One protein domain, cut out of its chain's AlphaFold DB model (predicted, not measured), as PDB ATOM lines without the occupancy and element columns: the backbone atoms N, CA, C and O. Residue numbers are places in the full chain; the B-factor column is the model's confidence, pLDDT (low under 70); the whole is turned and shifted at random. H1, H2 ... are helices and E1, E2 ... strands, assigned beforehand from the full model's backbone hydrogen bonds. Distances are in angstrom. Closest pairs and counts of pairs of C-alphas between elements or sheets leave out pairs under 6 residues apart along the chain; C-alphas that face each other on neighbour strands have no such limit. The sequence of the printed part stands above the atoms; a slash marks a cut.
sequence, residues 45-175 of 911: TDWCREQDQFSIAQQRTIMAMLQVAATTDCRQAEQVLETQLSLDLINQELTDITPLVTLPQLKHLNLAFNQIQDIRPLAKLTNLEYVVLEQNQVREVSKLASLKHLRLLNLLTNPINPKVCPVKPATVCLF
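Overview. This is residues 45 to 175 of the 911 residues of the protein "Internalin-A" of Acaryochloris sp. RCC1774 (UniProt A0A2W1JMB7). With little regular structure, the chain winds in stacked turns, a solenoid with E1 to E4 side by side along one wall, H4 and H5 along the opposite wall, and H1, H2 and H3 capping the E1 end. The 131 printed residues, 50 in named elements, are mixed: five helices and four strands, ordered H1 H2 H3 E1 H4 E2 H5 E3 E4, the sheet E1 E2 E3 E4 parallel. It is compact, radius of gyration of the C-alphas 14.3 A, spanning 42 by 26 by 20 A.

Along the chain. Find E1, residues 86 to 88, from C-alpha 86 at (-31.382, 32.735, 46.934); E2 is residues 108 to 110, E3 residues 130 to 132, and E4 residues 152 to 154, with C-alpha 154 at (-17.528, 26.319, 49.195). H1 is 45 to 49, H2 56 to 68, 18.6 A long, H3 74 to 83, H4 98 to 102, H5 120 to 124.

Arrangement. Look for N 87 and O 108, 3.0 A, between E1 and E2. H4 and H5 touch, C-alphas 98 and 121 closest at 5.3 A. H4 and H5 have 0 of 1 O i to N i+4 pairs within hydrogen-bond range, but 2 of 2 i+3 pairs.

Size, cuts and confidence. The printed part has no cut; E3 to E4 is a long link; no printed residue is under 70 in pLDDT.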
ATOM      1  N   THR A  45     -32.183  49.661  42.152       93.19
ATOM      2  CA  THR A  45     -32.761  50.580  41.163       93.19
ATOM      3  C   THR A  45     -31.786  51.692  40.768       93.19
ATOM      4  O   THR A  45     -31.750  52.082  39.598       93.19
ATOM      5  N   ASP A  46     -31.005  52.208  41.719       90.81
ATOM      6  CA  ASP A  46     -30.085  53.320  41.475       90.81
ATOM      7  C   ASP A  46     -28.822  52.831  40.750       90.81
ATOM      8  O   ASP A  46     -28.443  53.413  39.735       90.81
ATOM      9  N   TRP A  47     -28.250  51.694  41.177       92.25
ATOM     10  CA  TRP A  47     -27.146  51.036  40.461       92.25
ATOM     11  C   TRP A  47     -27.515  50.708  39.006       92.25
ATOM     12  O   TRP A  47     -26.727  50.954  38.098       92.25
ATOM     13  N   CYS A  48     -28.728  50.202  38.776       94.00
ATOM     14  CA  CYS A  48     -29.233  49.858  37.449       94.00
ATOM     15  C   CYS A  48     -29.455  51.088  36.550       94.00
ATOM     16  O   CYS A  48     -29.078  51.073  35.379       94.00
ATOM     17  N   ARG A  49     -30.024  52.183  37.077       91.94
ATOM     18  CA  ARG A  49     -30.234  53.418  36.291       91.94
ATOM     19  C   ARG A  49     -28.944  54.154  35.968       91.94
ATOM     20  O   ARG A  49     -28.862  54.797  34.926       91.94
ATOM     21  N   GLU A  50     -27.971  54.100  36.867       89.94
ATOM     22  CA  GLU A  50     -26.693  54.796  36.730       89.94
ATOM     23  C   GLU A  50     -25.586  53.877  36.190       89.94
ATOM     24  O   GLU A  50     -24.413  54.231  36.276       89.94
ATOM     25  N   GLN A  51     -25.940  52.727  35.595       86.69
ATOM     26  CA  GLN A  51     -24.987  51.683  35.198       86.69
ATOM     27  C   GLN A  51     -23.814  52.188  34.340       86.69
ATOM     28  O   GLN A  51     -22.672  51.782  34.560       86.69
ATOM     29  N   ASP A  52     -24.058  53.148  33.446       87.81
ATOM     30  CA  ASP A  52     -23.042  53.764  32.577       87.81
ATOM     31  C   ASP A  52     -21.957  54.557  33.341       87.81
ATOM     32  O   ASP A  52     -20.907  54.862  32.777       87.81
ATOM     33  N   GLN A  53     -22.184  54.888  34.619       88.44
ATOM     34  CA  GLN A  53     -21.229  55.587  35.494       88.44
ATOM     35  C   GLN A  53     -20.295  54.634  36.264       88.44
ATOM     36  O   GLN A  53     -19.316  55.083  36.864       88.44
ATOM     37  N   PHE A  54     -20.589  53.330  36.270       89.50
ATOM     38  CA  PHE A  54     -19.821  52.310  36.985       89.50
ATOM     39  C   PHE A  54     -18.793  51.611  36.086       89.50
ATOM     40  O   PHE A  54     -18.766  51.784  34.868       89.50
ATOM     41  N   SER A  55     -17.905  50.813  36.686       92.75
ATOM     42  CA  SER A  55     -16.918  50.051  35.913       92.75
ATOM     43  C   SER A  55     -17.584  48.952  35.072       92.75
ATOM     44  O   SER A  55     -18.631  48.426  35.442       92.75
ATOM     45  N   ILE A  56     -16.935  48.520  33.983       93.75
ATOM     46  CA  ILE A  56     -17.415  47.398  33.147       93.75
ATOM     47  C   ILE A  56     -17.637  46.123  33.992       93.75
ATOM     48  O   ILE A  56     -18.557  45.351  33.733       93.75
ATOM     49  N   ALA A  57     -16.829  45.914  35.037       92.06
ATOM     50  CA  ALA A  57     -16.988  44.799  35.970       92.06
ATOM     51  C   ALA A  57     -18.275  44.911  36.811       92.06
ATOM     52  O   ALA A  57     -18.982  43.923  36.986       92.06
ATOM     53  N   GLN A  58     -18.614  46.117  37.272       93.69
ATOM     54  CA  GLN A  58     -19.847  46.397  38.019       93.69
ATOM     55  C   GLN A  58     -21.080  46.309  37.109       93.69
ATOM     56  O   GLN A  58     -22.082  45.711  37.496       93.69
ATOM     57  N   GLN A  59     -20.982  46.820  35.877       94.88
ATOM     58  CA  GLN A  59     -22.014  46.690  34.843       94.88
ATOM     59  C   GLN A  59     -22.344  45.224  34.538       94.88
ATOM     60  O   GLN A  59     -23.519  44.877  34.457       94.88
ATOM     61  N   ARG A  60     -21.341  44.337  34.434       96.00
ATOM     62  CA  ARG A  60     -21.573  42.887  34.264       96.00
ATOM     63  C   ARG A  60     -22.411  42.305  35.402       96.00
ATOM     64  O   ARG A  60     -23.383  41.607  35.132       96.00
ATOM     65  N   THR A  61     -22.082  42.635  36.649       96.19
ATOM     66  CA  THR A  61     -22.836  42.172  37.823       96.19
ATOM     67  C   THR A  61     -24.274  42.703  37.818       96.19
ATOM     68  O   THR A  61     -25.200  41.923  38.018       96.19
ATOM     69  N   ILE A  62     -24.494  43.987  37.498       95.75
ATOM     70  CA  ILE A  62     -25.842  44.565  37.331       95.75
ATOM     71  C   ILE A  62     -26.627  43.820  36.237       95.75
ATOM     72  O   ILE A  62     -27.768  43.420  36.458       95.75
ATOM     73  N   MET A  63     -26.012  43.586  35.075       95.75
ATOM     74  CA  MET A  63     -26.646  42.881  33.957       95.75
ATOM     75  C   MET A  63     -26.996  41.429  34.299       95.75
ATOM     76  O   MET A  63     -28.065  40.962  33.916       95.75
ATOM     77  N   ALA A  64     -26.150  40.726  35.055       96.12
ATOM     78  CA  ALA A  64     -26.446  39.377  35.528       96.12
ATOM     79  C   ALA A  64     -27.617  39.369  36.538       96.12
ATOM     80  O   ALA A  64     -28.502  38.521  36.456       96.12
ATOM     81  N   MET A  65     -27.704  40.370  37.424       95.75
ATOM     82  CA  MET A  65     -28.854  40.549  38.326       95.75
ATOM     83  C   MET A  65     -30.157  40.848  37.558       95.75
ATOM     84  O   MET A  65     -31.204  40.297  37.896       95.75
ATOM     85  N   LEU A  66     -30.100  41.652  36.487       95.94
ATOM     86  CA  LEU A  66     -31.240  41.895  35.587       95.94
ATOM     87  C   LEU A  66     -31.692  40.623  34.850       95.94
ATOM     88  O   LEU A  66     -32.892  40.388  34.703       95.94
ATOM     89  N   GLN A  67     -30.748  39.776  34.427       94.88
ATOM     90  CA  GLN A  67     -31.054  38.480  33.813       94.88
ATOM     91  C   GLN A  67     -31.777  37.542  34.790       94.88
ATOM     92  O   GLN A  67     -32.796  36.965  34.413       94.88
ATOM     93  N   VAL A  68     -31.323  37.443  36.047       93.69
ATOM     94  CA  VAL A  68     -32.019  36.661  37.091       93.69
ATOM     95  C   VAL A  68     -33.416  37.222  37.380       93.69
ATOM     96  O   VAL A  68     -34.361  36.458  37.572       93.69
ATOM     97  N   ALA A  69     -33.575  38.547  37.358       93.88
ATOM     98  CA  ALA A  69     -34.875  39.198  37.510       93.88
ATOM     99  C   ALA A  69     -35.787  39.098  36.264       93.88
ATOM    100  O   ALA A  69     -36.937  39.537  36.317       93.88
ATOM    101  N   ALA A  70     -35.285  38.544  35.153       95.38
ATOM    102  CA  ALA A  70     -35.972  38.392  33.870       95.38
ATOM    103  C   ALA A  70     -36.596  39.693  33.310       95.38
ATOM    104  O   ALA A  70     -37.619  39.658  32.623       95.38
ATOM    105  N   THR A  71     -35.990  40.852  33.589       94.12
ATOM    106  CA  THR A  71     -36.481  42.163  33.128       94.12
ATOM    107  C   THR A  71     -35.344  43.164  32.924       94.12
ATOM    108  O   THR A  71     -34.263  43.027  33.489       94.12
ATOM    109  N   THR A  72     -35.597  44.189  32.112       92.00
ATOM    110  CA  THR A  72     -34.712  45.349  31.924       92.00
ATOM    111  C   THR A  72     -35.224  46.610  32.629       92.00
ATOM    112  O   THR A  72     -34.529  47.624  32.631       92.00
ATOM    113  N   ASP A  73     -36.410  46.578  33.255       96.06
ATOM    114  CA  ASP A  73     -36.882  47.680  34.100       96.06
ATOM    115  C   ASP A  73     -36.246  47.592  35.495       96.06
ATOM    116  O   ASP A  73     -36.495  46.655  36.254       96.06
ATOM    117  N   CYS A  74     -35.454  48.603  35.855       94.19
ATOM    118  CA  CYS A  74     -34.729  48.644  37.124       94.19
ATOM    119  C   CYS A  74     -35.620  48.538  38.377       94.19
ATOM    120  O   CYS A  74     -35.187  47.946  39.363       94.19
ATOM    121  N   ARG A  75     -36.848  49.093  38.369       94.19
ATOM    122  CA  ARG A  75     -37.758  49.003  39.529       94.19
ATOM    123  C   ARG A  75     -38.379  47.621  39.624       94.19
ATOM    124  O   ARG A  75     -38.501  47.086  40.719       94.19
ATOM    125  N   GLN A  76     -38.791  47.062  38.486       94.06
ATOM    126  CA  GLN A  76     -39.338  45.710  38.444       94.06
ATOM    127  C   GLN A  76     -38.272  44.693  38.876       94.06
ATOM    128  O   GLN A  76     -38.575  43.781  39.639       94.06
ATOM    129  N   ALA A  77     -37.021  44.890  38.453       95.00
ATOM    130  CA  ALA A  77     -35.904  44.057  38.872       95.00
ATOM    131  C   ALA A  77     -35.633  44.152  40.379       95.00
ATOM    132  O   ALA A  77     -35.515  43.119  41.030       95.00
ATOM    133  N   GLU A  78     -35.601  45.362  40.951       94.56
ATOM    134  CA  GLU A  78     -35.472  45.552  42.402       94.56
ATOM    135  C   GLU A  78     -36.594  44.832  43.166       94.56
ATOM    136  O   GLU A  78     -36.303  44.053  44.068       94.56
ATOM    137  N   GLN A  79     -37.854  44.975  42.738       93.44
ATOM    138  CA  GLN A  79     -38.994  44.276  43.350       93.44
ATOM    139  C   GLN A  79     -38.879  42.745  43.291       93.44
ATOM    140  O   GLN A  79     -39.274  42.071  44.240       93.44
ATOM    141  N   VAL A  80     -38.352  42.178  42.202       94.19
ATOM    142  CA  VAL A  80     -38.115  40.729  42.107       94.19
ATOM    143  C   VAL A  80     -36.980  40.318  43.047       94.19
ATOM    144  O   VAL A  80     -37.161  39.422  43.871       94.19
ATOM    145  N   LEU A  81     -35.831  40.994  42.971       93.44
ATOM    146  CA  LEU A  81     -34.623  40.642  43.718       93.44
ATOM    147  C   LEU A  81     -34.798  40.812  45.239       93.44
ATOM    148  O   LEU A  81     -34.333  39.960  45.991       93.44
ATOM    149  N   GLU A  82     -35.520  41.839  45.704       91.81
ATOM    150  CA  GLU A  82     -35.847  42.043  47.129       91.81
ATOM    151  C   GLU A  82     -36.680  40.892  47.727       91.81
ATOM    152  O   GLU A  82     -36.611  40.647  48.932       91.81
ATOM    153  N   THR A  83     -37.433  40.144  46.909       90.75
ATOM    154  CA  THR A  83     -38.196  38.965  47.374       90.75
ATOM    155  C   THR A  83     -37.398  37.659  47.352       90.75
ATOM    156  O   THR A  83     -37.830  36.666  47.941       90.75
ATOM    157  N   GLN A  84     -36.230  37.633  46.702       92.19
ATOM    158  CA  GLN A  84     -35.394  36.438  46.609       92.19
ATOM    159  C   GLN A  84     -34.480  36.292  47.832       92.19
ATOM    160  O   GLN A  84     -33.740  37.204  48.198       92.19
ATOM    161  N   LEU A  85     -34.491  35.097  48.433       92.81
ATOM    162  CA  LEU A  85     -33.541  34.678  49.475       92.81
ATOM    163  C   LEU A  85     -32.339  33.904  48.908       92.81
ATOM    164  O   LEU A  85     -31.371  33.665  49.629       92.81
ATOM    165  N   SER A  86     -32.410  33.496  47.640       93.94
ATOM    166  CA  SER A  86     -31.382  32.735  46.934       93.94
ATOM    167  C   SER A  86     -31.087  33.402  45.601       93.94
ATOM    168  O   SER A  86     -32.019  33.667  44.847       93.94
ATOM    169  N   LEU A  87     -29.809  33.628  45.309       96.56
ATOM    170  CA  LEU A  87     -29.341  34.230  44.063       96.56
ATOM    171  C   LEU A  87     -28.260  33.341  43.438       96.56
ATOM    172  O   LEU A  87     -27.292  32.981  44.110       96.56
ATOM    173  N   ASP A  88     -28.432  32.987  42.166       94.75
ATOM    174  CA  ASP A  88     -27.460  32.206  41.400       94.75
ATOM    175  C   ASP A  88     -26.901  33.041  40.243       94.75
ATOM    176  O   ASP A  88     -27.648  33.547  39.408       94.75
ATOM    177  N   LEU A  89     -25.580  33.215  40.243       96.38
ATOM    178  CA  LEU A  89     -24.798  33.961  39.260       96.38
ATOM    179  C   LEU A  89     -23.599  33.119  38.789       96.38
ATOM    180  O   LEU A  89     -22.491  33.628  38.584       96.38
ATOM    181  N   ILE A  90     -23.812  31.811  38.640       95.69
ATOM    182  CA  ILE A  90     -22.830  30.871  38.099       95.69
ATOM    183  C   ILE A  90     -22.398  31.239  36.669       95.69
ATOM    184  O   ILE A  90     -23.230  31.540  35.808       95.69
ATOM    185  N   ASN A  91     -21.088  31.171  36.402       95.06
ATOM    186  CA  ASN A  91     -20.501  31.311  35.062       95.06
ATOM    187  C   ASN A  91     -20.898  32.609  34.315       95.06
ATOM    188  O   ASN A  91     -21.298  32.572  33.152       95.06
ATOM    189  N   GLN A  92     -20.792  33.762  34.988       95.44
ATOM    190  CA  GLN A  92     -21.165  35.092  34.466       95.44
ATOM    191  C   GLN A  92     -19.951  36.014  34.197       95.44
ATOM    192  O   GLN A  92     -20.104  37.219  34.000       95.44
ATOM    193  N   GLU A  93     -18.726  35.470  34.209       94.12
ATOM    194  CA  GLU A  93     -17.458  36.220  34.109       94.12
ATOM    195  C   GLU A  93     -17.339  37.405  35.102       94.12
ATOM    196  O   GLU A  93     -16.786  38.466  34.770       94.12
ATOM    197  N   LEU A  94     -17.873  37.255  36.321       97.19
ATOM    198  CA  LEU A  94     -17.863  38.322  37.328       97.19
ATOM    199  C   LEU A  94     -16.469  38.526  37.927       97.19
ATOM    200  O   LEU A  94     -15.743  37.571  38.198       97.19
ATOM    201  N   THR A  95     -16.129  39.790  38.180       95.50
ATOM    202  CA  THR A  95     -14.863  40.219  38.807       95.50
ATOM    203  C   THR A  95     -15.089  41.213  39.951       95.50
ATOM    204  O   THR A  95     -14.416  41.105  40.974       95.50
ATOM    205  N   ASP A  96     -16.060  42.130  39.822       95.81
ATOM    206  CA  ASP A  96     -16.490  43.060  40.877       95.81
ATOM    207  C   ASP A  96     -17.950  42.800  41.282       95.81
ATOM    208  O   ASP A  96     -18.894  43.146  40.571       95.81
ATOM    209  N   ILE A  97     -18.124  42.205  42.462       96.31
ATOM    210  CA  ILE A  97     -19.424  41.856  43.049       96.31
ATOM    211  C   ILE A  97     -19.986  42.938  43.988       96.31
ATOM    212  O   ILE A  97     -20.938  42.683  44.724       96.31
ATOM    213  N   THR A  98     -19.433  44.157  43.977       94.75
ATOM    214  CA  THR A  98     -19.919  45.275  44.807       94.75
ATOM    215  C   THR A  98     -21.424  45.551  44.666       94.75
ATOM    216  O   THR A  98     -22.037  45.798  45.702       94.75
ATOM    217  N   PRO A  99     -22.071  45.453  43.483       94.75
ATOM    218  CA  PRO A  99     -23.518  45.668  43.372       94.75
ATOM    219  C   PRO A  99     -24.382  44.717  44.219       94.75
ATOM    220  O   PRO A  99     -25.487  45.091  44.597       94.75
ATOM    221  N   LEU A 100     -23.886  43.530  44.605       95.12
ATOM    222  CA  LEU A 100     -24.653  42.576  45.424       95.12
ATOM    223  C   LEU A 100     -25.000  43.107  46.825       95.12
ATOM    224  O   LEU A 100     -25.913  42.589  47.464       95.12
ATOM    225  N   VAL A 101     -24.316  44.153  47.307       93.75
ATOM    226  CA  VAL A 101     -24.573  44.750  48.633       93.75
ATOM    227  C   VAL A 101     -25.965  45.380  48.759       93.75
ATOM    228  O   VAL A 101     -26.390  45.662  49.876       93.75
ATOM    229  N   THR A 102     -26.676  45.590  47.645       93.31
ATOM    230  CA  THR A 102     -28.065  46.073  47.643       93.31
ATOM    231  C   THR A 102     -29.082  44.993  48.019       93.31
ATOM    232  O   THR A 102     -30.261  45.308  48.125       93.31
ATOM    233  N   LEU A 103     -28.662  43.732  48.209       94.81
ATOM    234  CA  LEU A 103     -29.538  42.597  48.532       94.81
ATOM    235  C   LEU A 103     -29.228  41.982  49.920       94.81
ATOM    236  O   LEU A 103     -28.876  40.802  50.018       94.81
ATOM    237  N   PRO A 104     -29.342  42.749  51.026       93.44
ATOM    238  CA  PRO A 104     -28.980  42.295  52.375       93.44
ATOM    239  C   PRO A 104     -29.850  41.145  52.914       93.44
ATOM    240  O   PRO A 104     -29.489  40.530  53.916       93.44
ATOM    241  N   GLN A 105     -30.992  40.851  52.287       94.25
ATOM    242  CA  GLN A 105     -31.894  39.750  52.638       94.25
ATOM    243  C   GLN A 105     -31.413  38.366  52.170       94.25
ATOM    244  O   GLN A 105     -31.990  37.361  52.588       94.25
ATOM    245  N   LEU A 106     -30.397  38.295  51.300       96.25
ATOM    246  CA  LEU A 106     -29.918  37.026  50.750       96.25
ATOM    247  C   LEU A 106     -29.415  36.079  51.842       96.25
ATOM    248  O   LEU A 106     -28.620  36.455  52.705       96.25
ATOM    249  N   LYS A 107     -29.844  34.822  51.729       94.31
ATOM    250  CA  LYS A 107     -29.373  33.691  52.530       94.31
ATOM    251  C   LYS A 107     -28.457  32.777  51.732       94.31
ATOM    252  O   LYS A 107     -27.477  32.277  52.275       94.31
ATOM    253  N   HIS A 108     -28.791  32.509  50.473       96.62
ATOM    254  CA  HIS A 108     -28.038  31.601  49.611       96.62
ATOM    255  C   HIS A 108     -27.468  32.389  48.426       96.62
ATOM    256  O   HIS A 108     -28.186  33.165  47.792       96.62
ATOM    257  N   LEU A 109     -26.188  32.192  48.119       97.38
ATOM    258  CA  LEU A 109     -25.514  32.895  47.031       97.38
ATOM    259  C   LEU A 109     -24.541  31.967  46.296       97.38
ATOM    260  O   LEU A 109     -23.527  31.548  46.856       97.38
ATOM    261  N   ASN A 110     -24.842  31.673  45.031       97.19
ATOM    262  CA  ASN A 110     -23.960  30.921  44.146       97.19
ATOM    263  C   ASN A 110     -23.219  31.876  43.199       97.19
ATOM    264  O   ASN A 110     -23.829  32.608  42.423       97.19
ATOM    265  N   LEU A 111     -21.891  31.876  43.294       97.81
ATOM    266  CA  LEU A 111     -20.946  32.686  42.524       97.81
ATOM    267  C   LEU A 111     -19.886  31.799  41.838       97.81
ATOM    268  O   LEU A 111     -18.814  32.286  41.463       97.81
ATOM    269  N   ALA A 112     -20.157  30.501  41.682       96.69
ATOM    270  CA  ALA A 112     -19.208  29.547  41.119       96.69
ATOM    271  C   ALA A 112     -18.800  29.873  39.666       96.69
ATOM    272  O   ALA A 112     -19.557  30.488  38.910       96.69
ATOM    273  N   PHE A 113     -17.615  29.416  39.259       97.44
ATOM    274  CA  PHE A 113     -17.086  29.527  37.892       97.44
ATOM    275  C   PHE A 113     -16.985  30.979  37.381       97.44
ATOM    276  O   PHE A 113     -17.293  31.274  36.229       97.44
ATOM    277  N   ASN A 114     -16.549  31.899  38.242       97.81
ATOM    278  CA  ASN A 114     -16.335  33.310  37.909       97.81
ATOM    279  C   ASN A 114     -14.836  33.681  38.016       97.81
ATOM    280  O   ASN A 114     -13.955  32.824  38.007       97.81
ATOM    281  N   GLN A 115     -14.514  34.976  38.043       96.94
ATOM    282  CA  GLN A 115     -13.143  35.499  38.127       96.94
ATOM    283  C   GLN A 115     -12.973  36.420  39.352       96.94
ATOM    284  O   GLN A 115     -12.167  37.352  39.351       96.94
ATOM    285  N   ILE A 116     -13.751  36.176  40.412       97.50
ATOM    286  CA  ILE A 116     -13.827  37.034  41.598       97.50
ATOM    287  C   ILE A 116     -12.543  36.896  42.418       97.50
ATOM    288  O   ILE A 116     -12.139  35.794  42.785       97.50
ATOM    289  N   GLN A 117     -11.929  38.034  42.744       95.62
ATOM    290  CA  GLN A 117     -10.792  38.115  43.666       95.62
ATOM    291  C   GLN A 117     -11.168  38.813  44.982       95.62
ATOM    292  O   GLN A 117     -10.719  38.392  46.049       95.62
ATOM    293  N   ASP A 118     -11.979  39.876  44.921       95.25
ATOM    294  CA  ASP A 118     -12.376  40.659  46.092       95.25
ATOM    295  C   ASP A 118     -13.756  40.247  46.614       95.25
ATOM    296  O   ASP A 118     -14.792  40.593  46.052       95.25
ATOM    297  N   ILE A 119     -13.754  39.534  47.739       96.56
ATOM    298  CA  ILE A 119     -14.965  39.068  48.424       96.56
ATOM    299  C   ILE A 119     -15.429  40.003  49.553       96.56
ATOM    300  O   ILE A 119     -16.419  39.705  50.220       96.56
ATOM    301  N   ARG A 120     -14.757  41.144  49.785       95.38
ATOM    302  CA  ARG A 120     -15.145  42.115  50.830       95.38
ATOM    303  C   ARG A 120     -16.609  42.579  50.746       95.38
ATOM    304  O   ARG A 120     -17.183  42.785  51.816       95.38
ATOM    305  N   PRO A 121     -17.250  42.719  49.564       95.12
ATOM    306  CA  PRO A 121     -18.676  43.039  49.487       95.12
ATOM    307  C   PRO A 121     -19.576  42.045  50.237       95.12
ATOM    308  O   PRO A 121     -20.531  42.470  50.887       95.12
ATOM    309  N   LEU A 122     -19.236  40.748  50.237       96.56
ATOM    310  CA  LEU A 122     -20.029  39.703  50.898       96.56
ATOM    311  C   LEU A 122     -20.087  39.873  52.420       96.56
ATOM    312  O   LEU A 122     -21.087  39.519  53.032       96.56
ATOM    313  N   ALA A 123     -19.073  40.487  53.037       94.88
ATOM    314  CA  ALA A 123     -19.038  40.728  54.482       94.88
ATOM    315  C   ALA A 123     -20.155  41.668  54.987       94.88
ATOM    316  O   ALA A 123     -20.406  41.718  56.194       94.88
ATOM    317  N   LYS A 124     -20.820  42.407  54.078       93.31
ATOM    318  CA  LYS A 124     -22.008  43.234  54.358       93.31
ATOM    319  C   LYS A 124     -23.326  42.443  54.323       93.31
ATOM    320  O   LYS A 124     -24.332  42.937  54.821       93.31
ATOM    321  N   LEU A 125     -23.334  41.240  53.748       94.56
ATOM    322  CA  LEU A 125     -24.518  40.392  53.578       94.56
ATOM    323  C   LEU A 125     -24.644  39.419  54.761       94.56
ATOM    324  O   LEU A 125     -24.478  38.211  54.631       94.56
ATOM    325  N   THR A 126     -24.903  39.955  55.957       93.75
ATOM    326  CA  THR A 126     -24.816  39.203  57.228       93.75
ATOM    327  C   THR A 126     -25.847  38.085  57.403       93.75
ATOM    328  O   THR A 126     -25.720  37.300  58.339       93.75
ATOM    329  N   ASN A 127     -26.854  38.007  56.530       93.69
ATOM    330  CA  ASN A 127     -27.883  36.963  56.532       93.69
ATOM    331  C   ASN A 127     -27.491  35.710  55.725       93.69
ATOM    332  O   ASN A 127     -28.268  34.756  55.696       93.69
ATOM    333  N   LEU A 128     -26.314  35.696  55.084       96.12
ATOM    334  CA  LEU A 128     -25.842  34.550  54.306       96.12
ATOM    335  C   LEU A 128     -25.647  33.306  55.188       96.12
ATOM    336  O   LEU A 128     -24.868  33.306  56.140       96.12
ATOM    337  N   GLU A 129     -26.337  32.233  54.806       93.06
ATOM    338  CA  GLU A 129     -26.227  30.881  55.358       93.06
ATOM    339  C   GLU A 129     -25.411  29.963  54.423       93.06
ATOM    340  O   GLU A 129     -24.688  29.093  54.904       93.06
ATOM    341  N   TYR A 130     -25.478  30.166  53.099       94.00
ATOM    342  CA  TYR A 130     -24.789  29.332  52.100       94.00
ATOM    343  C   TYR A 130     -24.125  30.195  51.028       94.00
ATOM    344  O   TYR A 130     -24.791  30.997  50.370       94.00
ATOM    345  N   VAL A 131     -22.822  30.004  50.817       97.00
ATOM    346  CA  VAL A 131     -22.043  30.711  49.792       97.00
ATOM    347  C   VAL A 131     -21.212  29.719  48.987       97.00
ATOM    348  O   VAL A 131     -20.448  28.934  49.547       97.00
ATOM    349  N   VAL A 132     -21.322  29.783  47.663       97.44
ATOM    350  CA  VAL A 132     -20.503  28.989  46.739       97.44
ATOM    351  C   VAL A 132     -19.622  29.929  45.924       97.44
ATOM    352  O   VAL A 132     -20.120  30.729  45.140       97.44
ATOM    353  N   LEU A 133     -18.308  29.830  46.111       97.44
ATOM    354  CA  LEU A 133     -17.271  30.595  45.408       97.44
ATOM    355  C   LEU A 133     -16.334  29.678  44.605       97.44
ATOM    356  O   LEU A 133     -15.230  30.083  44.243       97.44
ATOM    357  N   GLU A 134     -16.761  28.449  44.317       96.94
ATOM    358  CA  GLU A 134     -15.982  27.458  43.575       96.94
ATOM    359  C   GLU A 134     -15.422  28.012  42.254       96.94
ATOM    360  O   GLU A 134     -16.106  28.745  41.543       96.94
ATOM    361  N   GLN A 135     -14.173  27.673  41.933       97.19
ATOM    362  CA  GLN A 135     -13.469  28.098  40.719       97.19
ATOM    363  C   GLN A 135     -13.519  29.624  40.504       97.19
ATOM    364  O   GLN A 135     -14.113  30.129  39.552       97.19
ATOM    365  N   ASN A 136     -12.869  30.353  41.415       97.56
ATOM    366  CA  ASN A 136     -12.654  31.802  41.364       97.56
ATOM    367  C   ASN A 136     -11.158  32.127  41.602       97.56
ATOM    368  O   ASN A 136     -10.292  31.263  41.462       97.56
ATOM    369  N   GLN A 137     -10.819  33.384  41.904       97.06
ATOM    370  CA  GLN A 137      -9.445  33.859  42.134       97.06
ATOM    371  C   GLN A 137      -9.222  34.358  43.577       97.06
ATOM    372  O   GLN A 137      -8.343  35.189  43.832       97.06
ATOM    373  N   VAL A 138     -10.011  33.853  44.530       96.50
ATOM    374  CA  VAL A 138      -9.948  34.229  45.950       96.50
ATOM    375  C   VAL A 138      -8.644  33.725  46.575       96.50
ATOM    376  O   VAL A 138      -8.246  32.582  46.367       96.50
ATOM    377  N   ARG A 139      -7.969  34.580  47.356       94.31
ATOM    378  CA  ARG A 139      -6.688  34.254  48.024       94.31
ATOM    379  C   ARG A 139      -6.738  34.283  49.548       94.31
ATOM    380  O   ARG A 139      -5.953  33.600  50.191       94.31
ATOM    381  N   GLU A 140      -7.650  35.061  50.121       91.75
ATOM    382  CA  GLU A 140      -7.888  35.121  51.562       91.75
ATOM    383  C   GLU A 140      -9.390  35.190  51.847       91.75
ATOM    384  O   GLU A 140     -10.149  35.786  51.082       91.75
ATOM    385  N   VAL A 141      -9.810  34.607  52.971       94.94
ATOM    386  CA  VAL A 141     -11.209  34.628  53.436       94.94
ATOM    387  C   VAL A 141     -11.402  35.355  54.768       94.94
ATOM    388  O   VAL A 141     -12.528  35.487  55.239       94.94
ATOM    389  N   SER A 142     -10.329  35.930  55.330       93.88
ATOM    390  CA  SER A 142     -10.305  36.614  56.638       93.88
ATOM    391  C   SER A 142     -11.427  37.648  56.830       93.88
ATOM    392  O   SER A 142     -11.925  37.855  57.935       93.88
ATOM    393  N   LYS A 143     -11.852  38.294  55.738       91.19
ATOM    394  CA  LYS A 143     -12.861  39.362  55.730       91.19
ATOM    395  C   LYS A 143     -14.294  38.867  55.922       91.19
ATOM    396  O   LYS A 143     -15.156  39.690  56.205       91.19
ATOM    397  N   LEU A 144     -14.551  37.561  55.811       95.12
ATOM    398  CA  LEU A 144     -15.879  36.967  56.005       95.12
ATOM    399  C   LEU A 144     -16.187  36.600  57.468       95.12
ATOM    400  O   LEU A 144     -17.262  36.079  57.745       95.12
ATOM    401  N   ALA A 145     -15.300  36.908  58.423       93.44
ATOM    402  CA  ALA A 145     -15.481  36.584  59.846       93.44
ATOM    403  C   ALA A 145     -16.717  37.236  60.514       93.44
ATOM    404  O   ALA A 145     -17.098  36.869  61.626       93.44
ATOM    405  N   SER A 146     -17.368  38.202  59.853       91.88
ATOM    406  CA  SER A 146     -18.661  38.756  60.278       91.88
ATOM    407  C   SER A 146     -19.846  37.813  60.028       91.88
ATOM    408  O   SER A 146     -20.880  37.965  60.679       91.88
ATOM    409  N   LEU A 147     -19.719  36.845  59.114       94.19
ATOM    410  CA  LEU A 147     -20.814  36.008  58.615       94.19
ATOM    411  C   LEU A 147     -21.081  34.794  59.524       94.19
ATOM    412  O   LEU A 147     -21.020  33.642  59.106       94.19
ATOM    413  N   LYS A 148     -21.404  35.062  60.794       87.75
ATOM    414  CA  LYS A 148     -21.595  34.061  61.866       87.75
ATOM    415  C   LYS A 148     -22.751  33.069  61.656       87.75
ATOM    416  O   LYS A 148     -22.941  32.187  62.487       87.75
ATOM    417  N   HIS A 149     -23.545  33.237  60.601       88.62
ATOM    418  CA  HIS A 149     -24.663  32.359  60.251       88.62
ATOM    419  C   HIS A 149     -24.360  31.428  59.068       88.62
ATOM    420  O   HIS A 149     -25.220  30.622  58.712       88.62
ATOM    421  N   LEU A 150     -23.148  31.494  58.495       90.69
ATOM    422  CA  LEU A 150     -22.713  30.553  57.467       90.69
ATOM    423  C   LEU A 150     -22.744  29.116  57.993       90.69
ATOM    424  O   LEU A 150     -22.169  28.799  59.030       90.69
ATOM    425  N   ARG A 151     -23.394  28.256  57.215       87.12
ATOM    426  CA  ARG A 151     -23.420  26.797  57.354       87.12
ATOM    427  C   ARG A 151     -22.553  26.118  56.302       87.12
ATOM    428  O   ARG A 151     -22.055  25.030  56.551       87.12
ATOM    429  N   LEU A 152     -22.358  26.764  55.150       91.12
ATOM    430  CA  LEU A 152     -21.474  26.289  54.091       91.12
ATOM    431  C   LEU A 152     -20.833  27.456  53.334       91.12
ATOM    432  O   LEU A 152     -21.514  28.383  52.887       91.12
ATOM    433  N   LEU A 153     -19.521  27.358  53.138       95.50
ATOM    434  CA  LEU A 153     -18.701  28.238  52.319       95.50
ATOM    435  C   LEU A 153     -17.816  27.373  51.403       95.50
ATOM    436  O   LEU A 153     -16.723  26.954  51.785       95.50
ATOM    437  N   ASN A 154     -18.296  27.076  50.189       95.38
ATOM    438  CA  ASN A 154     -17.528  26.319  49.195       95.38
ATOM    439  C   ASN A 154     -16.479  27.235  48.543       95.38
ATOM    440  O   ASN A 154     -16.823  28.234  47.910       95.38
ATOM    441  N   LEU A 155     -15.203  26.879  48.710       96.25
ATOM    442  CA  LEU A 155     -14.022  27.607  48.237       96.25
ATOM    443  C   LEU A 155     -13.147  26.741  47.316       96.25
ATOM    444  O   LEU A 155     -11.978  27.067  47.085       96.25
ATOM    445  N   LEU A 156     -13.683  25.635  46.791       94.88
ATOM    446  CA  LEU A 156     -12.961  24.723  45.908       94.88
ATOM    447  C   LEU A 156     -12.374  25.472  44.702       94.88
ATOM    448  O   LEU A 156     -12.936  26.444  44.197       94.88
ATOM    449  N   THR A 157     -11.207  25.038  44.241       94.25
ATOM    450  CA  THR A 157     -10.527  25.563  43.047       94.25
ATOM    451  C   THR A 157     -10.222  27.072  43.146       94.25
ATOM    452  O   THR A 157     -10.245  27.794  42.153       94.25
ATOM    453  N   ASN A 158      -9.908  27.558  44.355       95.44
ATOM    454  CA  ASN A 158      -9.383  28.906  44.604       95.44
ATOM    455  C   ASN A 158      -7.937  28.861  45.143       95.44
ATOM    456  O   ASN A 158      -7.606  27.970  45.929       95.44
ATOM    457  N   PRO A 159      -7.071  29.831  44.786       94.06
ATOM    458  CA  PRO A 159      -5.680  29.911  45.244       94.06
ATOM    459  C   PRO A 159      -5.538  30.459  46.684       94.06
ATOM    460  O   PRO A 159      -4.853  31.459  46.910       94.06
ATOM    461  N   ILE A 160      -6.182  29.812  47.661       93.88
ATOM    462  CA  ILE A 160      -6.185  30.219  49.079       93.88
ATOM    463  C   ILE A 160      -5.039  29.552  49.847       93.88
ATOM    464  O   ILE A 160      -4.923  28.328  49.864       93.88
ATOM    465  N   ASN A 161      -4.227  30.363  50.529       89.75
ATOM    466  CA  ASN A 161      -3.216  29.918  51.492       89.75
ATOM    467  C   ASN A 161      -2.977  31.054  52.517       89.75
ATOM    468  O   ASN A 161      -2.687  32.175  52.083       89.75
ATOM    469  N   PRO A 162      -3.095  30.816  53.840       91.00
ATOM    470  CA  PRO A 162      -3.393  29.538  54.504       91.00
ATOM    471  C   PRO A 162      -4.883  29.154  54.457       91.00
ATOM    472  O   PRO A 162      -5.754  30.022  54.350       91.00
ATOM    473  N   LYS A 163      -5.190  27.854  54.574       92.00
ATOM    474  CA  LYS A 163      -6.564  27.301  54.562       92.00
ATOM    475  C   LYS A 163      -7.278  27.449  55.916       92.00
ATOM    476  O   LYS A 163      -7.712  26.479  56.525       92.00
ATOM    477  N   VAL A 164      -7.393  28.685  56.399       92.12
ATOM    478  CA  VAL A 164      -8.048  29.002  57.680       92.12
ATOM    479  C   VAL A 164      -9.478  29.476  57.432       92.12
ATOM    480  O   VAL A 164      -9.694  30.494  56.771       92.12
ATOM    481  N   CYS A 165     -10.462  28.761  57.983       92.62
ATOM    482  CA  CYS A 165     -11.857  29.198  57.942       92.62
ATOM    483  C   CYS A 165     -12.050  30.443  58.835       92.62
ATOM    484  O   CYS A 165     -11.573  30.456  59.970       92.62
ATOM    485  N   PRO A 166     -12.727  31.509  58.364       92.88
ATOM    486  CA  PRO A 166     -12.886  32.754  59.116       92.88
ATOM    487  C   PRO A 166     -14.052  32.705  60.119       92.88
ATOM    488  O   PRO A 166     -14.266  33.664  60.859       92.88
ATOM    489  N   VAL A 167     -14.824  31.618  60.112       91.75
ATOM    490  CA  VAL A 167     -15.997  31.364  60.955       91.75
ATOM    491  C   VAL A 167     -15.840  30.012  61.654       91.75
ATOM    492  O   VAL A 167     -14.988  29.211  61.267       91.75
ATOM    493  N   LYS A 168     -16.640  29.778  62.697       86.25
ATOM    494  CA  LYS A 168     -16.649  28.525  63.459       86.25
ATOM    495  C   LYS A 168     -18.016  27.823  63.364       86.25
ATOM    496  O   LYS A 168     -19.022  28.536  63.335       86.25
ATOM    497  N   PRO A 169     -18.065  26.476  63.356       87.06
ATOM    498  CA  PRO A 169     -16.917  25.559  63.310       87.06
ATOM    499  C   PRO A 169     -16.171  25.662  61.971       87.06
ATOM    500  O   PRO A 169     -16.749  26.079  60.967       87.06
ATOM    501  N   ALA A 170     -14.878  25.328  61.939       88.06
ATOM    502  CA  ALA A 170     -14.077  25.529  60.722       88.06
ATOM    503  C   ALA A 170     -14.526  24.644  59.542       88.06
ATOM    504  O   ALA A 170     -14.286  24.994  58.386       88.06
ATOM    505  N   THR A 171     -15.232  23.551  59.844       83.62
ATOM    506  CA  THR A 171     -15.857  22.613  58.896       83.62
ATOM    507  C   THR A 171     -16.885  23.270  57.963       83.62
ATOM    508  O   THR A 171     -17.205  22.716  56.916       83.62
ATOM    509  N   VAL A 172     -17.351  24.489  58.276       89.25
ATOM    510  CA  VAL A 172     -18.169  25.323  57.375       89.25
ATOM    511  C   VAL A 172     -17.448  25.630  56.049       89.25
ATOM    512  O   VAL A 172     -18.109  25.857  55.034       89.25
ATOM    513  N   CYS A 173     -16.110  25.651  56.024       92.81
ATOM    514  CA  CYS A 173     -15.325  25.978  54.834       92.81
ATOM    515  C   CYS A 173     -14.847  24.740  54.065       92.81
ATOM    516  O   CYS A 173     -14.038  23.965  54.566       92.81
ATOM    517  N   LEU A 174     -15.219  24.625  52.786       91.81
ATOM    518  CA  LEU A 174     -14.723  23.561  51.903       91.81
ATOM    519  C   LEU A 174     -13.560  24.070  51.041       91.81
ATOM    520  O   LEU A 174     -13.768  24.710  50.009       91.81
ATOM    521  N   PHE A 175     -12.327  23.783  51.462       93.00
ATOM    522  CA  PHE A 175     -11.110  24.087  50.698       93.00
ATOM    523  C   PHE A 175     -10.705  22.935  49.768       93.00
ATOM    524  O   PHE A 175     -10.905  21.764  50.105       93.00
TER     525      PHE A 175